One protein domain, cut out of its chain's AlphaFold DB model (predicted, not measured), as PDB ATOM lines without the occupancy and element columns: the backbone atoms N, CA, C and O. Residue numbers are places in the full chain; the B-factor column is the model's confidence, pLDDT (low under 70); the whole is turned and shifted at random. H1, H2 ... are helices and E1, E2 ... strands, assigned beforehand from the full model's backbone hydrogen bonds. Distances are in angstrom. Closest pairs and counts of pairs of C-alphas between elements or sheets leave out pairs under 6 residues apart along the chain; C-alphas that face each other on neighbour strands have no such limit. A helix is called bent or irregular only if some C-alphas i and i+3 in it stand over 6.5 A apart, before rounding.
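This is residues 4 to 134 of the 151 residues of an uncharacterized protein of Acipenser ruthenus (UniProt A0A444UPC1). Three long helices, H1, H2 and H3, fold back on one another to make the body, with short H4 folded back along one side of H3. A two-stranded hairpin, E1 and E2, sits off to one side, with residues 7 to 12 sticking out, and a loop tail from residue 108 reaches away from the body to tiny H5. The printed part has 131 residues, with two named strands and five named helices that follow along the chain in the order E1, E2, H1, H2, H3, H4, H5; the sheet, order E1 - E2, is antiparallel, and the class is mostly helix. The whole is only just loose, close to compact, with a radius of gyration of the C-alphas of 17.3 A, and spans 59 by 35 by 27 A.

E1, residues 4 to 8, begins with C-alpha 4 at (55.181, -40.190, 3.900) and is 13.1 A long; E2, residues 11 to 16, is 15.8 A long. H1, residues 20 to 44, is the longest helix at 37.2 A, from C-alpha 20 at (43.969, -31.873, 9.209). H2, residues 46 to 66, spans 31.5 A and is irregular: C-alphas 47 and 50 are 7.1 A apart. H3, residues 70 to 89, spans 28.2 A. H4 is residues 100 to 107, and H5, residues 129 to 132, ends with C-alpha 132 at (37.910, -23.372, 27.490).

E1 and E2 form a hairpin at 160 degrees; N 6 and O 13 are within hydrogen-bond range at 2.9 A, as are N 11 and O 8 at 3.1 A. E1 is apart from H1. H1 and H2, a helical hairpin, touch at a shallow tilt of 12 degrees, opposite ways; their closest C-alphas, of Cys 42 and Arg 49, are 6.0 A apart. H2, with residues 59 to 63 alone, touches residues 70 to 75 of H3, closest at the C-alphas of Ala 63 and Leu 71, 5.4 A; this helical hairpin has a tilt of 35.5 degrees, only just steep. H1 and H3 are near each other. H3, with residues 70 to 78 alone, touches H4 in a helical hairpin, closest at the C-alphas of Tyr 74 and Ile 106, 6.7 A; their tilt of 33 degrees is only just short of steep. H5 touches no helix. In H3 and H4 every O i to N i+4 pair is within hydrogen-bond range; in H1 20 of 21 are, in H2 15 of 17, and H5 is too short for such a pair.

The two C-alphas farthest apart, of Thr 88 and Ala 134, are 60.3 A apart. The printed part has no cut. The link from H4 to H5, 21 residues, is long. The model's mean pLDDT over the printed part is 83.1, with residues 4 to 8, 10 to 24 and 132 to 134 under 70.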
ATOM      1  N   ARG A   4      55.520 -38.836   4.334       55.47
ATOM      2  CA  ARG A   4      55.181 -40.190   3.900       55.47
ATOM      3  C   ARG A   4      54.875 -40.196   2.413       55.47
ATOM      4  O   ARG A   4      53.874 -39.634   1.971       55.47
ATOM      5  N   THR A   5      55.747 -40.840   1.653       50.53
ATOM      6  CA  THR A   5      55.561 -41.051   0.220       50.53
ATOM      7  C   THR A   5      54.821 -42.366   0.015       50.53
ATOM      8  O   THR A   5      55.248 -43.404   0.520       50.53
ATOM      9  N   VAL A   6      53.690 -42.322  -0.686       54.84
ATOM     10  CA  VAL A   6      52.935 -43.515  -1.079       54.84
ATOM     11  C   VAL A   6      53.141 -43.715  -2.573       54.84
ATOM     12  O   VAL A   6      52.829 -42.832  -3.371       54.84
ATOM     13  N   THR A   7      53.692 -44.867  -2.942       52.41
ATOM     14  CA  THR A   7      53.907 -45.279  -4.330       52.41
ATOM     15  C   THR A   7      52.835 -46.281  -4.757       52.41
ATOM     16  O   THR A   7      52.549 -47.258  -4.057       52.41
ATOM     17  N   CYS A   8      52.225 -46.022  -5.913       49.59
ATOM     18  CA  CYS A   8      51.325 -46.934  -6.608       49.59
ATOM     19  C   CYS A   8      51.730 -46.961  -8.089       49.59
ATOM     20  O   CYS A   8      51.411 -46.034  -8.832       49.59
ATOM     21  N   GLY A   9      52.481 -47.988  -8.499       70.00
ATOM     22  CA  GLY A   9      53.055 -48.058  -9.848       70.00
ATOM     23  C   GLY A   9      53.969 -46.863 -10.139       70.00
ATOM     24  O   GLY A   9      54.815 -46.524  -9.312       70.00
ATOM     25  N   ASP A  10      53.744 -46.196 -11.272       56.00
ATOM     26  CA  ASP A  10      54.521 -45.028 -11.728       56.00
ATOM     27  C   ASP A  10      54.158 -43.725 -10.994       56.00
ATOM     28  O   ASP A  10      54.781 -42.680 -11.194       56.00
ATOM     29  N   VAL A  11      53.139 -43.761 -10.130       41.19
ATOM     30  CA  VAL A  11      52.641 -42.584  -9.417       41.19
ATOM     31  C   VAL A  11      53.169 -42.595  -7.988       41.19
ATOM     32  O   VAL A  11      52.842 -43.469  -7.179       41.19
ATOM     33  N   SER A  12      53.970 -41.582  -7.657       37.97
ATOM     34  CA  SER A  12      54.402 -41.308  -6.288       37.97
ATOM     35  C   SER A  12      53.703 -40.056  -5.768       37.97
ATOM     36  O   SER A  12      53.761 -38.987  -6.375       37.97
ATOM     37  N   VAL A  13      52.999 -40.191  -4.643       54.06
ATOM     38  CA  VAL A  13      52.329 -39.069  -3.980       54.06
ATOM     39  C   VAL A  13      52.969 -38.853  -2.622       54.06
ATOM     40  O   VAL A  13      52.964 -39.728  -1.754       54.06
ATOM     41  N   THR A  14      53.511 -37.656  -2.430       51.16
ATOM     42  CA  THR A  14      54.133 -37.254  -1.172       51.16
ATOM     43  C   THR A  14      53.090 -36.589  -0.286       51.16
ATOM     44  O   THR A  14      52.748 -35.418  -0.465       51.16
ATOM     45  N   LEU A  15      52.560 -37.335   0.682       55.69
ATOM     46  CA  LEU A  15      51.543 -36.832   1.597       55.69
ATOM     47  C   LEU A  15      52.223 -36.043   2.717       55.69
ATOM     48  O   LEU A  15      52.845 -36.594   3.629       55.69
ATOM     49  N   LYS A  16      52.112 -34.714   2.645       50.16
ATOM     50  CA  LYS A  16      52.566 -33.819   3.714       50.16
ATOM     51  C   LYS A  16      51.561 -33.912   4.868       50.16
ATOM     52  O   LYS A  16      50.507 -33.280   4.843       50.16
ATOM     53  N   SER A  17      51.901 -34.725   5.869       52.56
ATOM     54  CA  SER A  17      51.112 -35.110   7.058       52.56
ATOM     55  C   SER A  17      50.614 -33.953   7.954       52.56
ATOM     56  O   SER A  17      50.083 -34.190   9.037       52.56
ATOM     57  N   THR A  18      50.790 -32.691   7.563       53.12
ATOM     58  CA  THR A  18      50.631 -31.537   8.461       53.12
ATOM     59  C   THR A  18      49.227 -30.926   8.444       53.12
ATOM     60  O   THR A  18      48.894 -30.177   9.356       53.12
ATOM     61  N   TYR A  19      48.374 -31.235   7.460       55.31
ATOM     62  CA  TYR A  19      47.082 -30.551   7.308       55.31
ATOM     63  C   TYR A  19      45.884 -31.439   7.689       55.31
ATOM     64  O   TYR A  19      45.520 -32.334   6.924       55.31
ATOM     65  N   PRO A  20      45.174 -31.143   8.800       60.41
ATOM     66  CA  PRO A  20      43.969 -31.873   9.209       60.41
ATOM     67  C   PRO A  20      42.876 -31.894   8.135       60.41
ATOM     68  O   PRO A  20      42.111 -32.848   8.038       60.41
ATOM     69  N   ARG A  21      42.810 -30.846   7.303       59.72
ATOM     70  CA  ARG A  21      41.867 -30.754   6.177       59.72
ATOM     71  C   ARG A  21      42.170 -31.791   5.093       59.72
ATOM     72  O   ARG A  21      41.250 -32.413   4.580       59.72
ATOM     73  N   LEU A  22      43.451 -32.016   4.794       62.88
ATOM     74  CA  LEU A  22      43.881 -32.998   3.798       62.88
ATOM     75  C   LEU A  22      43.544 -34.423   4.250       62.88
ATOM     76  O   LEU A  22      43.047 -35.212   3.458       62.88
ATOM     77  N   LEU A  23      43.740 -34.728   5.535       64.44
ATOM     78  CA  LEU A  23      43.398 -36.034   6.104       64.44
ATOM     79  C   LEU A  23      41.894 -36.322   6.039       64.44
ATOM     80  O   LEU A  23      41.504 -37.409   5.628       64.44
ATOM     81  N   LYS A  24      41.047 -35.332   6.358       68.12
ATOM     82  CA  LYS A  24      39.587 -35.459   6.207       68.12
ATOM     83  C   LYS A  24      39.179 -35.718   4.754       68.12
ATOM     84  O   LYS A  24      38.340 -36.578   4.507       68.12
ATOM     85  N   ASN A  25      39.798 -35.011   3.809       74.62
ATOM     86  CA  ASN A  25      39.525 -35.196   2.382       74.62
ATOM     87  C   ASN A  25      39.918 -36.598   1.901       74.62
ATOM     88  O   ASN A  25      39.203 -37.189   1.098       74.62
ATOM     89  N   LEU A  26      41.021 -37.144   2.417       78.25
ATOM     90  CA  LEU A  26      41.457 -38.502   2.103       78.25
ATOM     91  C   LEU A  26      40.477 -39.543   2.652       78.25
ATOM     92  O   LEU A  26      39.972 -40.356   1.882       78.25
ATOM     93  N   THR A  27      40.109 -39.472   3.935       85.25
ATOM     94  CA  THR A  27      39.101 -40.387   4.494       85.25
ATOM     95  C   THR A  27      37.797 -40.323   3.700       85.25
ATOM     96  O   THR A  27      37.260 -41.366   3.346       85.25
ATOM     97  N   MET A  28      37.329 -39.128   3.326       86.44
ATOM     98  CA  MET A  28      36.137 -38.978   2.483       86.44
ATOM     99  C   MET A  28      36.304 -39.640   1.107       86.44
ATOM    100  O   MET A  28      35.410 -40.347   0.651       86.44
ATOM    101  N   ALA A  29      37.455 -39.455   0.454       89.25
ATOM    102  CA  ALA A  29      37.749 -40.099  -0.824       89.25
ATOM    103  C   ALA A  29      37.766 -41.632  -0.704       89.25
ATOM    104  O   ALA A  29      37.266 -42.321  -1.591       89.25
ATOM    105  N   PHE A  30      38.287 -42.168   0.406       91.25
ATOM    106  CA  PHE A  30      38.230 -43.599   0.694       91.25
ATOM    107  C   PHE A  30      36.789 -44.090   0.843       91.25
ATOM    108  O   PHE A  30      36.434 -45.081   0.215       91.25
ATOM    109  N   VAL A  31      35.951 -43.383   1.613       93.12
ATOM    110  CA  VAL A  31      34.528 -43.732   1.770       93.12
ATOM    111  C   VAL A  31      33.840 -43.795   0.411       93.12
ATOM    112  O   VAL A  31      33.239 -44.811   0.087       93.12
ATOM    113  N   MET A  32      33.996 -42.759  -0.415       94.25
ATOM    114  CA  MET A  32      33.392 -42.698  -1.752       94.25
ATOM    115  C   MET A  32      33.840 -43.862  -2.645       94.25
ATOM    116  O   MET A  32      33.010 -44.535  -3.258       94.25
ATOM    117  N   ALA A  33      35.148 -44.127  -2.703       94.94
ATOM    118  CA  ALA A  33      35.697 -45.210  -3.512       94.94
ATOM    119  C   ALA A  33      35.231 -46.588  -3.016       94.94
ATOM    120  O   ALA A  33      34.850 -47.444  -3.816       94.94
ATOM    121  N   PHE A  34      35.223 -46.798  -1.698       95.44
ATOM    122  CA  PHE A  34      34.801 -48.059  -1.105       95.44
ATOM    123  C   PHE A  34      33.293 -48.293  -1.258       95.44
ATOM    124  O   PHE A  34      32.873 -49.420  -1.519       95.44
ATOM    125  N   SER A  35      32.472 -47.244  -1.172       95.81
ATOM    126  CA  SER A  35      31.037 -47.315  -1.462       95.81
ATOM    127  C   SER A  35      30.776 -47.747  -2.904       95.81
ATOM    128  O   SER A  35      30.017 -48.691  -3.107       95.81
ATOM    129  N   ALA A  36      31.474 -47.157  -3.881       96.62
ATOM    130  CA  ALA A  36      31.359 -47.555  -5.285       96.62
ATOM    131  C   ALA A  36      31.794 -49.013  -5.514       96.62
ATOM    132  O   ALA A  36      31.103 -49.772  -6.193       96.62
ATOM    133  N   PHE A  37      32.901 -49.441  -4.897       95.50
ATOM    134  CA  PHE A  37      33.315 -50.847  -4.899       95.50
ATOM    135  C   PHE A  37      32.223 -51.764  -4.327       95.50
ATOM    136  O   PHE A  37      31.903 -52.796  -4.914       95.50
ATOM    137  N   THR A  38      31.627 -51.366  -3.204       96.19
ATOM    138  CA  THR A  38      30.561 -52.126  -2.547       96.19
ATOM    139  C   THR A  38      29.322 -52.213  -3.441       96.19
ATOM    140  O   THR A  38      28.724 -53.280  -3.527       96.19
ATOM    141  N   ASP A  39      28.948 -51.139  -4.142       96.88
ATOM    142  CA  ASP A  39      27.814 -51.149  -5.076       96.88
ATOM    143  C   ASP A  39      28.037 -52.142  -6.219       96.88
ATOM    144  O   ASP A  39      27.162 -52.959  -6.511       96.88
ATOM    145  N   VAL A  40      29.232 -52.129  -6.817       97.38
ATOM    146  CA  VAL A  40      29.595 -53.063  -7.889       97.38
ATOM    147  C   VAL A  40      29.586 -54.503  -7.380       97.38
ATOM    148  O   VAL A  40      28.966 -55.366  -8.000       97.38
ATOM    149  N   LEU A  41      30.218 -54.782  -6.238       94.31
ATOM    150  CA  LEU A  41      30.304 -56.139  -5.698       94.31
ATOM    151  C   LEU A  41      28.935 -56.667  -5.240       94.31
ATOM    152  O   LEU A  41      28.625 -57.841  -5.429       94.31
ATOM    153  N   CYS A  42      28.095 -55.813  -4.659       97.06
ATOM    154  CA  CYS A  42      26.760 -56.200  -4.213       97.06
ATOM    155  C   CYS A  42      25.733 -56.268  -5.346       97.06
ATOM    156  O   CYS A  42      24.673 -56.851  -5.133       97.06
ATOM    157  N   SER A  43      26.036 -55.752  -6.543       97.25
ATOM    158  CA  SER A  43      25.202 -56.004  -7.726       97.25
ATOM    159  C   SER A  43      25.161 -57.494  -8.097       97.25
ATOM    160  O   SER A  43      24.144 -57.981  -8.581       97.25
ATOM    161  N   THR A  44      26.242 -58.230  -7.811       96.75
ATOM    162  CA  THR A  44      26.364 -59.677  -8.044       96.75
ATOM    163  C   THR A  44      26.203 -60.498  -6.765       96.75
ATOM    164  O   THR A  44      25.647 -61.595  -6.811       96.75
ATOM    165  N   PHE A  45      26.623 -59.971  -5.609       95.00
ATOM    166  CA  PHE A  45      26.516 -60.643  -4.307       95.00
ATOM    167  C   PHE A  45      25.789 -59.769  -3.264       95.00
ATOM    168  O   PHE A  45      26.430 -59.255  -2.338       95.00
ATOM    169  N   PRO A  46      24.453 -59.607  -3.352       95.62
ATOM    170  CA  PRO A  46      23.703 -58.648  -2.529       95.62
ATOM    171  C   PRO A  46      23.851 -58.865  -1.017       95.62
ATOM    172  O   PRO A  46      23.985 -57.919  -0.245       95.62
ATOM    173  N   HIS A  47      23.914 -60.128  -0.601       95.81
ATOM    174  CA  HIS A  47      24.064 -60.573   0.790       95.81
ATOM    175  C   HIS A  47      25.355 -60.086   1.473       95.81
ATOM    176  O   HIS A  47      25.439 -60.102   2.696       95.81
ATOM    177  N   ARG A  48      26.363 -59.630   0.716       94.81
ATOM    178  CA  ARG A  48      27.643 -59.151   1.273       94.81
ATOM    179  C   ARG A  48      27.634 -57.679   1.686       94.81
ATOM    180  O   ARG A  48      28.618 -57.181   2.222       94.81
ATOM    181  N   ARG A  49      26.536 -56.958   1.452       96.00
ATOM    182  CA  ARG A  49      26.442 -55.517   1.732       96.00
ATOM    183  C   ARG A  49      26.697 -55.194   3.202       96.00
ATOM    184  O   ARG A  49      27.466 -54.287   3.503       96.00
ATOM    185  N   GLU A  50      26.070 -55.939   4.106       95.81
ATOM    186  CA  GLU A  50      26.212 -55.723   5.547       95.81
ATOM    187  C   GLU A  50      27.655 -55.946   6.011       95.81
ATOM    188  O   GLU A  50      28.201 -55.147   6.770       95.81
ATOM    189  N   GLU A  51      28.294 -56.994   5.500       96.31
ATOM    190  CA  GLU A  51      29.689 -57.333   5.770       96.31
ATOM    191  C   GLU A  51      30.640 -56.185   5.389       96.31
ATOM    192  O   GLU A  51      31.492 -55.762   6.174       96.31
ATOM    193  N   LEU A  52      30.463 -55.644   4.184       96.38
ATOM    194  CA  LEU A  52      31.282 -54.555   3.653       96.38
ATOM    195  C   LEU A  52      31.007 -53.228   4.373       96.38
ATOM    196  O   LEU A  52      31.932 -52.450   4.611       96.38
ATOM    197  N   ASN A  53      29.763 -52.983   4.786       96.44
ATOM    198  CA  ASN A  53      29.414 -51.811   5.588       96.44
ATOM    199  C   ASN A  53      30.081 -51.852   6.972       96.44
ATOM    200  O   ASN A  53      30.599 -50.829   7.424       96.44
ATOM    201  N   HIS A  54      30.135 -53.023   7.618       96.62
ATOM    202  CA  HIS A  54      30.875 -53.198   8.871       96.62
ATOM    203  C   HIS A  54      32.367 -52.904   8.690       96.62
ATOM    204  O   HIS A  54      32.955 -52.175   9.489       96.62
ATOM    205  N   TYR A  55      32.971 -53.404   7.608       96.56
ATOM    206  CA  TYR A  55      34.368 -53.115   7.285       96.56
ATOM    207  C   TYR A  55      34.637 -51.618   7.089       96.56
ATOM    208  O   TYR A  55      35.631 -51.081   7.591       96.56
ATOM    209  N   LEU A  56      33.752 -50.929   6.364       95.12
ATOM    210  CA  LEU A  56      33.857 -49.493   6.130       95.12
ATOM    211  C   LEU A  56      33.778 -48.714   7.449       95.12
ATOM    212  O   LEU A  56      34.636 -47.870   7.706       95.12
ATOM    213  N   ALA A  57      32.797 -49.032   8.299       93.88
ATOM    214  CA  ALA A  57      32.640 -48.411   9.611       93.88
ATOM    215  C   ALA A  57      33.892 -48.608  10.480       93.88
ATOM    216  O   ALA A  57      34.433 -47.635  11.009       93.88
ATOM    217  N   TYR A  58      34.410 -49.837  10.541       93.31
ATOM    218  CA  TYR A  58      35.640 -50.158  11.262       93.31
ATOM    219  C   TYR A  58      36.846 -49.366  10.733       93.31
ATOM    220  O   TYR A  58      37.599 -48.771  11.500       93.31
ATOM    221  N   THR A  59      37.017 -49.282   9.413       91.69
ATOM    222  CA  THR A  59      38.151 -48.568   8.806       91.69
ATOM    223  C   THR A  59      38.078 -47.055   9.045       91.69
ATOM    224  O   THR A  59      39.104 -46.413   9.283       91.69
ATOM    225  N   ILE A  60      36.873 -46.474   9.030       90.12
ATOM    226  CA  ILE A  60      36.650 -45.067   9.399       90.12
ATOM    227  C   ILE A  60      36.981 -44.848  10.876       90.12
ATOM    228  O   ILE A  60      37.633 -43.861  11.215       90.12
ATOM    229  N   GLU A  61      36.585 -45.770  11.752       88.69
ATOM    230  CA  GLU A  61      36.912 -45.689  13.172       88.69
ATOM    231  C   GLU A  61      38.430 -45.689  13.392       88.69
ATOM    232  O   GLU A  61      38.941 -44.827  14.105       88.69
ATOM    233  N   LEU A  62      39.173 -46.565  12.708       88.12
ATOM    234  CA  LEU A  62      40.639 -46.562  12.736       88.12
ATOM    235  C   LEU A  62      41.227 -45.227  12.260       88.12
ATOM    236  O   LEU A  62      42.182 -44.719  12.852       88.12
ATOM    237  N   ALA A  63      40.647 -44.639  11.212       86.56
ATOM    238  CA  ALA A  63      41.072 -43.347  10.685       86.56
ATOM    239  C   ALA A  63      40.888 -42.216  11.703       86.56
ATOM    240  O   ALA A  63      41.759 -41.356  11.838       86.56
ATOM    241  N   VAL A  64      39.768 -42.220  12.429       83.38
ATOM    242  CA  VAL A  64      39.487 -41.246  13.489       83.38
ATOM    243  C   VAL A  64      40.405 -41.479  14.685       83.38
ATOM    244  O   VAL A  64      40.985 -40.528  15.207       83.38
ATOM    245  N   ARG A  65      40.564 -42.742  15.097       84.44
ATOM    246  CA  ARG A  65      41.253 -43.113  16.334       84.44
ATOM    247  C   ARG A  65      42.762 -42.937  16.248       84.44
ATOM    248  O   ARG A  65      43.359 -42.503  17.218       84.44
ATOM    249  N   TYR A  66      43.386 -43.228  15.109       83.00
ATOM    250  CA  TYR A  66      44.844 -43.109  14.953       83.00
ATOM    251  C   TYR A  66      45.268 -41.886  14.138       83.00
ATOM    252  O   TYR A  66      46.443 -41.516  14.142       83.00
ATOM    253  N   GLY A  67      44.320 -41.230  13.465       73.94
ATOM    254  CA  GLY A  67      44.608 -40.131  12.558       73.94
ATOM    255  C   GLY A  67      45.471 -40.550  11.362       73.94
ATOM    256  O   GLY A  67      45.980 -41.667  11.244       73.94
ATOM    257  N   GLY A  68      45.669 -39.609  10.443       72.88
ATOM    258  CA  GLY A  68      46.595 -39.806   9.334       72.88
ATOM    259  C   GLY A  68      46.071 -40.745   8.243       72.88
ATOM    260  O   GLY A  68      44.873 -40.907   8.036       72.88
ATOM    261  N   THR A  69      47.004 -41.346   7.510       78.88
ATOM    262  CA  THR A  69      46.741 -42.193   6.334       78.88
ATOM    263  C   THR A  69      46.897 -43.683   6.646       78.88
ATOM    264  O   THR A  69      46.995 -44.498   5.737       78.88
ATOM    265  N   ILE A  70      46.966 -44.052   7.928       82.81
ATOM    266  CA  ILE A  70      47.282 -45.422   8.367       82.81
ATOM    267  C   ILE A  70      46.158 -46.396   7.988       82.81
ATOM    268  O   ILE A  70      46.426 -47.556   7.679       82.81
ATOM    269  N   LEU A  71      44.915 -45.904   7.901       88.00
ATOM    270  CA  LEU A  71      43.778 -46.667   7.375       88.00
ATOM    271  C   LEU A  71      44.090 -47.276   5.995       88.00
ATOM    272  O   LEU A  71      43.665 -48.390   5.709       88.00
ATOM    273  N   TYR A  72      44.862 -46.578   5.150       89.00
ATOM    274  CA  TYR A  72      45.195 -47.047   3.806       89.00
ATOM    275  C   TYR A  72      46.190 -48.198   3.835       89.00
ATOM    276  O   TYR A  72      46.073 -49.115   3.028       89.00
ATOM    277  N   ASP A  73      47.143 -48.180   4.768       90.56
ATOM    278  CA  ASP A  73      48.075 -49.295   4.940       90.56
ATOM    279  C   ASP A  73      47.335 -50.550   5.382       90.56
ATOM    280  O   ASP A  73      47.605 -51.645   4.879       90.56
ATOM    281  N   TYR A  74      46.382 -50.372   6.304       93.19
ATOM    282  CA  TYR A  74      45.513 -51.448   6.757       93.19
ATOM    283  C   TYR A  74      44.673 -51.983   5.607       93.19
ATOM    284  O   TYR A  74      44.745 -53.173   5.313       93.19
ATOM    285  N   HIS A  75      43.956 -51.107   4.898       94.50
ATOM    286  CA  HIS A  75      43.125 -51.506   3.771       94.50
ATOM    287  C   HIS A  75      43.921 -52.226   2.682       94.50
ATOM    288  O   HIS A  75      43.517 -53.302   2.254       94.50
ATOM    289  N   LYS A  76      45.076 -51.680   2.280       94.06
ATOM    290  CA  LYS A  76      45.954 -52.273   1.261       94.06
ATOM    291  C   LYS A  76      46.433 -53.664   1.665       94.06
ATOM    292  O   LYS A  76      46.427 -54.578   0.850       94.06
ATOM    293  N   SER A  77      46.855 -53.827   2.916       94.81
ATOM    294  CA  SER A  77      47.367 -55.111   3.398       94.81
ATOM    295  C   SER A  77      46.247 -56.140   3.578       94.81
ATOM    296  O   SER A  77      46.425 -57.309   3.246       94.81
ATOM    297  N   PHE A  78      45.083 -55.701   4.062       96.00
ATOM    298  CA  PHE A  78      43.908 -56.548   4.249       96.00
ATOM    299  C   PHE A  78      43.357 -57.042   2.909       96.00
ATOM    300  O   PHE A  78      43.152 -58.240   2.733       96.00
ATOM    301  N   SER A  79      43.170 -56.140   1.940       94.94
ATOM    302  CA  SER A  79      42.655 -56.497   0.616       94.94
ATOM    303  C   SER A  79      43.628 -57.390  -0.154       94.94
ATOM    304  O   SER A  79      43.190 -58.351  -0.783       94.94
ATOM    305  N   ALA A  80      44.940 -57.157  -0.035       95.50
ATOM    306  CA  ALA A  80      45.954 -58.041  -0.604       95.50
ATOM    307  C   ALA A  80      45.894 -59.453   0.001       95.50
ATOM    308  O   ALA A  80      45.931 -60.436  -0.737       95.50
ATOM    309  N   LYS A  81      45.742 -59.571   1.329       95.00
ATOM    310  CA  LYS A  81      45.556 -60.869   1.996       95.00
ATOM    311  C   LYS A  81      44.271 -61.558   1.534       95.00
ATOM    312  O   LYS A  81      44.305 -62.744   1.230       95.00
ATOM    313  N   ALA A  82      43.162 -60.823   1.440       94.38
ATOM    314  CA  ALA A  82      41.890 -61.362   0.966       94.38
ATOM    315  C   ALA A  82      41.967 -61.870  -0.477       94.38
ATOM    316  O   ALA A  82      41.472 -62.956  -0.762       94.38
ATOM    317  N   ALA A  83      42.629 -61.125  -1.364       94.62
ATOM    318  CA  ALA A  83      42.858 -61.551  -2.738       94.62
ATOM    319  C   ALA A  83      43.754 -62.799  -2.815       94.62
ATOM    320  O   ALA A  83      43.457 -63.709  -3.582       94.62
ATOM    321  N   ALA A  84      44.813 -62.864  -2.001       95.38
ATOM    322  CA  ALA A  84      45.710 -64.015  -1.960       95.38
ATOM    323  C   ALA A  84      44.987 -65.287  -1.496       95.38
ATOM    324  O   ALA A  84      45.034 -66.291  -2.194       95.38
ATOM    325  N   VAL A  85      44.258 -65.217  -0.377       95.25
ATOM    326  CA  VAL A  85      43.499 -66.352   0.181       95.25
ATOM    327  C   VAL A  85      42.407 -66.829  -0.780       95.25
ATOM    328  O   VAL A  85      42.198 -68.030  -0.941       95.25
ATOM    329  N   LEU A  86      41.741 -65.903  -1.475       94.06
ATOM    330  CA  LEU A  86      40.790 -66.267  -2.522       94.06
ATOM    331  C   LEU A  86      41.484 -66.982  -3.690       94.06
ATOM    332  O   LEU A  86      40.953 -67.957  -4.208       94.06
ATOM    333  N   GLY A  87      42.661 -66.509  -4.104       94.62
ATOM    334  CA  GLY A  87      43.399 -67.070  -5.234       94.62
ATOM    335  C   GLY A  87      44.041 -68.431  -4.957       94.62
ATOM    336  O   GLY A  87      44.061 -69.274  -5.849       94.62
ATOM    337  N   THR A  88      44.571 -68.654  -3.751       95.31
ATOM    338  CA  THR A  88      45.279 -69.899  -3.405       95.31
ATOM    339  C   THR A  88      44.349 -70.963  -2.845       95.31
ATOM    340  O   THR A  88      44.468 -72.129  -3.216       95.31
ATOM    341  N   ASP A  89      43.409 -70.562  -1.988       94.19
ATOM    342  CA  ASP A  89      42.630 -71.496  -1.169       94.19
ATOM    343  C   ASP A  89      41.149 -71.523  -1.580       94.19
ATOM    344  O   ASP A  89      40.378 -72.330  -1.063       94.19
ATOM    345  N   ASN A  90      40.735 -70.643  -2.504       93.69
ATOM    346  CA  ASN A  90      39.339 -70.426  -2.895       93.69
ATOM    347  C   ASN A  90      38.427 -70.082  -1.699       93.69
ATOM    348  O   ASN A  90      37.242 -70.418  -1.667       93.69
ATOM    349  N   ILE A  91      38.990 -69.405  -0.693       93.25
ATOM    350  CA  ILE A  91      38.270 -68.988   0.509       93.25
ATOM    351  C   ILE A  91      37.910 -67.509   0.389       93.25
ATOM    352  O   ILE A  91      38.765 -66.634   0.255       93.25
ATOM    353  N   VAL A  92      36.617 -67.212   0.507       92.31
ATOM    354  CA  VAL A  92      36.126 -65.835   0.596       92.31
ATOM    355  C   VAL A  92      36.256 -65.360   2.041       92.31
ATOM    356  O   VAL A  92      35.571 -65.856   2.936       92.31
ATOM    357  N   ILE A  93      37.134 -64.383   2.276       93.12
ATOM    358  CA  ILE A  93      37.266 -63.751   3.593       93.12
ATOM    359  C   ILE A  93      35.995 -62.964   3.922       93.12
ATOM    360  O   ILE A  93      35.468 -62.255   3.069       93.12
ATOM    361  N   ASN A  94      35.560 -63.053   5.180       93.56
ATOM    362  CA  ASN A  94      34.536 -62.188   5.756       93.56
ATOM    363  C   ASN A  94      35.164 -60.852   6.211       93.56
ATOM    364  O   ASN A  94      35.900 -60.807   7.197       93.56
ATOM    365  N   TRP A  95      34.854 -59.770   5.501       95.06
ATOM    366  CA  TRP A  95      35.351 -58.410   5.708       95.06
ATOM    367  C   TRP A  95      34.813 -57.754   6.984       95.06
ATOM    368  O   TRP A  95      35.452 -56.843   7.500       95.06
ATOM    369  N   ALA A  96      33.700 -58.232   7.550       94.44
ATOM    370  CA  ALA A  96      33.203 -57.737   8.836       94.44
ATOM    371  C   ALA A  96      34.120 -58.125  10.003       94.44
ATOM    372  O   ALA A  96      34.043 -57.528  11.078       94.44
ATOM    373  N   ARG A  97      34.974 -59.142   9.819       94.25
ATOM    374  CA  ARG A  97      35.897 -59.597  10.854       94.25
ATOM    375  C   ARG A  97      37.247 -58.887  10.701       94.25
ATOM    376  O   ARG A  97      37.934 -59.111   9.704       94.25
ATOM    377  N   PRO A  98      37.669 -58.085  11.691       89.19
ATOM    378  CA  PRO A  98      38.972 -57.448  11.644       89.19
ATOM    379  C   PRO A  98      40.089 -58.492  11.740       89.19
ATOM    380  O   PRO A  98      40.038 -59.420  12.549       89.19
ATOM    381  N   ASP A  99      41.124 -58.314  10.923       93.50
ATOM    382  CA  ASP A  99      42.366 -59.072  11.043       93.50
ATOM    383  C   ASP A  99      43.199 -58.514  12.207       93.50
ATOM    384  O   ASP A  99      43.804 -57.445  12.089       93.50
ATOM    385  N   ILE A 100      43.177 -59.219  13.341       92.50
ATOM    386  CA  ILE A 100      43.808 -58.794  14.599       92.50
ATOM    387  C   ILE A 100      45.335 -58.761  14.487       92.50
ATOM    388  O   ILE A 100      45.969 -57.829  14.980       92.50
ATOM    389  N   ASP A 101      45.935 -59.728  13.794       93.56
ATOM    390  CA  ASP A 101      47.388 -59.772  13.612       93.56
ATOM    391  C   ASP A 101      47.855 -58.628  12.720       93.56
ATOM    392  O   ASP A 101      48.863 -57.968  12.994       93.56
ATOM    393  N   LEU A 102      47.098 -58.353  11.657       93.06
ATOM    394  CA  LEU A 102      47.360 -57.213  10.795       93.06
ATOM    395  C   LEU A 102      47.155 -55.893  11.542       93.06
ATOM    396  O   LEU A 102      47.953 -54.967  11.376       93.06
ATOM    397  N   PHE A 103      46.122 -55.816  12.380       91.56
ATOM    398  CA  PHE A 103      45.884 -54.665  13.235       91.56
ATOM    399  C   PHE A 103      47.084 -54.424  14.161       91.56
ATOM    400  O   PHE A 103      47.665 -53.343  14.129       91.56
ATOM    401  N   HIS A 104      47.539 -55.431  14.909       92.06
ATOM    402  CA  HIS A 104      48.709 -55.294  15.778       92.06
ATOM    403  C   HIS A 104      49.983 -54.948  15.006       92.06
ATOM    404  O   HIS A 104      50.784 -54.148  15.479       92.06
ATOM    405  N   ARG A 105      50.168 -55.480  13.797       92.50
ATOM    406  CA  ARG A 105      51.330 -55.151  12.963       92.50
ATOM    407  C   ARG A 105      51.348 -53.685  12.531       92.50
ATOM    408  O   ARG A 105      52.413 -53.079  12.471       92.50
ATOM    409  N   ILE A 106      50.190 -53.132  12.177       89.12
ATOM    410  CA  ILE A 106      50.094 -51.781  11.609       89.12
ATOM    411  C   ILE A 106      49.948 -50.723  12.701       89.12
ATOM    412  O   ILE A 106      50.576 -49.664  12.614       89.12
ATOM    413  N   PHE A 107      49.138 -51.004  13.719       87.50
ATOM    414  CA  PHE A 107      48.774 -50.073  14.785       87.50
ATOM    415  C   PHE A 107      49.533 -50.322  16.094       87.50
ATOM    416  O   PHE A 107      49.537 -49.451  16.961       87.50
ATOM    417  N   GLY A 108      50.219 -51.459  16.238       84.81
ATOM    418  CA  GLY A 108      51.022 -51.770  17.418       84.81
ATOM    419  C   GLY A 108      52.064 -50.691  17.698       84.81
ATOM    420  O   GLY A 108      52.819 -50.283  16.817       84.81
ATOM    421  N   GLY A 109      52.067 -50.184  18.931       78.00
ATOM    422  CA  GLY A 109      52.967 -49.114  19.367       78.00
ATOM    423  C   GLY A 109      52.603 -47.710  18.868       78.00
ATOM    424  O   GLY A 109      53.252 -46.743  19.269       78.00
ATOM    425  N   ARG A 110      51.562 -47.552  18.037       80.44
ATOM    426  CA  ARG A 110      51.072 -46.228  17.640       80.44
ATOM    427  C   ARG A 110      50.164 -45.661  18.721       80.44
ATOM    428  O   ARG A 110      49.299 -46.347  19.256       80.44
ATOM    429  N   ARG A 111      50.347 -44.377  19.023       75.81
ATOM    430  CA  ARG A 111      49.447 -43.658  19.923       75.81
ATOM    431  C   ARG A 111      48.153 -43.323  19.202       75.81
ATOM    432  O   ARG A 111      48.181 -42.748  18.115       75.81
ATOM    433  N   GLU A 112      47.043 -43.661  19.841       80.69
ATOM    434  CA  GLU A 112      45.741 -43.118  19.477       80.69
ATOM    435  C   GLU A 112      45.756 -41.595  19.616       80.69
ATOM    436  O   GLU A 112      46.487 -41.013  20.427       80.69
ATOM    437  N   TYR A 113      44.942 -40.944  18.798       78.38
ATOM    438  CA  TYR A 113      44.693 -39.528  18.884       78.38
ATOM    439  C   TYR A 113      44.046 -39.214  20.233       78.38
ATOM    440  O   TYR A 113      42.929 -39.636  20.523       78.38
ATOM    441  N   ALA A 114      44.757 -38.443  21.046       81.88
ATOM    442  CA  ALA A 114      44.288 -37.996  22.343       81.88
ATOM    443  C   ALA A 114      44.549 -36.498  22.507       81.88
ATOM    444  O   ALA A 114      45.548 -35.951  22.033       81.88
ATOM    445  N   CYS A 115      43.639 -35.834  23.211       80.00
ATOM    446  CA  CYS A 115      43.761 -34.448  23.618       80.00
ATOM    447  C   CYS A 115      45.047 -34.248  24.428       80.00
ATOM    448  O   CYS A 115      45.235 -34.872  25.470       80.00
ATOM    449  N   GLY A 116      45.899 -33.317  24.001       80.56
ATOM    450  CA  GLY A 116      47.171 -33.026  24.673       80.56
ATOM    451  C   GLY A 116      47.034 -32.402  26.068       80.56
ATOM    452  O   GLY A 116      48.031 -32.281  26.767       80.56
ATOM    453  N   VAL A 117      45.820 -32.002  26.475       84.50
ATOM    454  CA  VAL A 117      45.539 -31.351  27.770       84.50
ATOM    455  C   VAL A 117      44.929 -32.320  28.785       84.50
ATOM    456  O   VAL A 117      45.246 -32.254  29.968       84.50
ATOM    457  N   CYS A 118      44.027 -33.206  28.356       86.44
ATOM    458  CA  CYS A 118      43.292 -34.092  29.267       86.44
ATOM    459  C   CYS A 118      43.363 -35.577  28.905       86.44
ATOM    460  O   CYS A 118      42.696 -36.381  29.552       86.44
ATOM    461  N   SER A 119      44.129 -35.932  27.871       83.69
ATOM    462  CA  SER A 119      44.301 -37.297  27.361       83.69
ATOM    463  C   SER A 119      43.020 -37.980  26.867       83.69
ATOM    464  O   SER A 119      43.019 -39.178  26.614       83.69
ATOM    465  N   SER A 120      41.925 -37.235  26.699       81.50
ATOM    466  CA  SER A 120      40.673 -37.764  26.154       81.50
ATOM    467  C   SER A 120      40.768 -37.997  24.645       81.50
ATOM    468  O   SER A 120      41.307 -37.160  23.927       81.50
ATOM    469  N   THR A 121      40.184 -39.088  24.153       79.31
ATOM    470  CA  THR A 121      40.114 -39.433  22.722       79.31
ATOM    471  C   THR A 121      38.879 -38.858  22.016       79.31
ATOM    472  O   THR A 121      38.753 -38.970  20.800       79.31
ATOM    473  N   SER A 122      37.964 -38.207  22.746       77.75
ATOM    474  CA  SER A 122      36.698 -37.705  22.189       77.75
ATOM    475  C   SER A 122      36.809 -36.349  21.488       77.75
ATOM    476  O   SER A 122      35.895 -35.947  20.772       77.75
ATOM    477  N   HIS A 123      37.902 -35.615  21.706       74.44
ATOM    478  CA  HIS A 123      38.068 -34.264  21.184       74.44
ATOM    479  C   HIS A 123      39.531 -33.921  20.905       74.44
ATOM    480  O   HIS A 123      40.459 -34.460  21.504       74.44
ATOM    481  N   SER A 124      39.725 -32.958  20.005       74.12
ATOM    482  CA  SER A 124      41.037 -32.354  19.769       74.12
ATOM    483  C   SER A 124      41.447 -31.413  20.894       74.12
ATOM    484  O   SER A 124      40.586 -30.807  21.526       74.12
ATOM    485  N   THR A 125      42.751 -31.202  21.089       80.38
ATOM    486  CA  THR A 125      43.285 -30.273  22.103       80.38
ATOM    487  C   THR A 125      42.642 -28.881  22.053       80.38
ATOM    488  O   THR A 125      42.386 -28.289  23.096       80.38
ATOM    489  N   HIS A 126      42.307 -28.375  20.860       77.19
ATOM    490  CA  HIS A 126      41.663 -27.065  20.680       77.19
ATOM    491  C   HIS A 126      40.205 -27.006  21.151       77.19
ATOM    492  O   HIS A 126      39.694 -25.929  21.427       77.19
ATOM    493  N   LEU A 127      39.536 -28.154  21.235       80.56
ATOM    494  CA  LEU A 127      38.159 -28.282  21.710       80.56
ATOM    495  C   LEU A 127      38.117 -28.784  23.156       80.56
ATOM    496  O   LEU A 127      37.089 -29.282  23.607       80.56
ATOM    497  N   CYS A 128      39.240 -28.710  23.877       83.75
ATOM    498  CA  CYS A 128      39.302 -29.224  25.231       83.75
ATOM    499  C   CYS A 128      38.498 -28.340  26.192       83.75
ATOM    500  O   CYS A 128      38.842 -27.166  26.368       83.75
ATOM    501  N   PRO A 129      37.494 -28.896  26.900       85.38
ATOM    502  CA  PRO A 129      36.724 -28.141  27.886       85.38
ATOM    503  C   PRO A 129      37.605 -27.572  29.003       85.38
ATOM    504  O   PRO A 129      37.335 -26.492  29.517       85.38
ATOM    505  N   LYS A 130      38.703 -28.265  29.344       80.69
ATOM    506  CA  LYS A 130      39.662 -27.807  30.360       80.69
ATOM    507  C   LYS A 130      40.467 -26.582  29.917       80.69
ATOM    508  O   LYS A 130      40.927 -25.834  30.766       80.69
ATOM    509  N   THR A 131      40.622 -26.368  28.611       72.75
ATOM    510  CA  THR A 131      41.267 -25.169  28.054       72.75
ATOM    511  C   THR A 131      40.259 -24.032  27.887       72.75
ATOM    512  O   THR A 131      40.600 -22.882  28.129       72.75
ATOM    513  N   ALA A 132      39.001 -24.348  27.558       62.00
ATOM    514  CA  ALA A 132      37.910 -23.372  27.490       62.00
ATOM    515  C   ALA A 132      37.499 -22.821  28.872       62.00
ATOM    516  O   ALA A 132      37.052 -21.682  28.970       62.00
ATOM    517  N   ALA A 133      37.690 -23.598  29.944       57.47
ATOM    518  CA  ALA A 133      37.446 -23.160  31.320       57.47
ATOM    519  C   ALA A 133      38.486 -22.147  31.847       57.47
ATOM    520  O   ALA A 133      38.253 -21.518  32.876       57.47
ATOM    521  N   ALA A 134      39.607 -21.946  31.145       53.19
ATOM    522  CA  ALA A 134      40.570 -20.883  31.427       53.19
ATOM    523  C   ALA A 134      40.189 -19.593  30.671       53.19
ATOM    524  O   ALA A 134      40.955 -19.073  29.862       53.19
TER     525      ALA A 134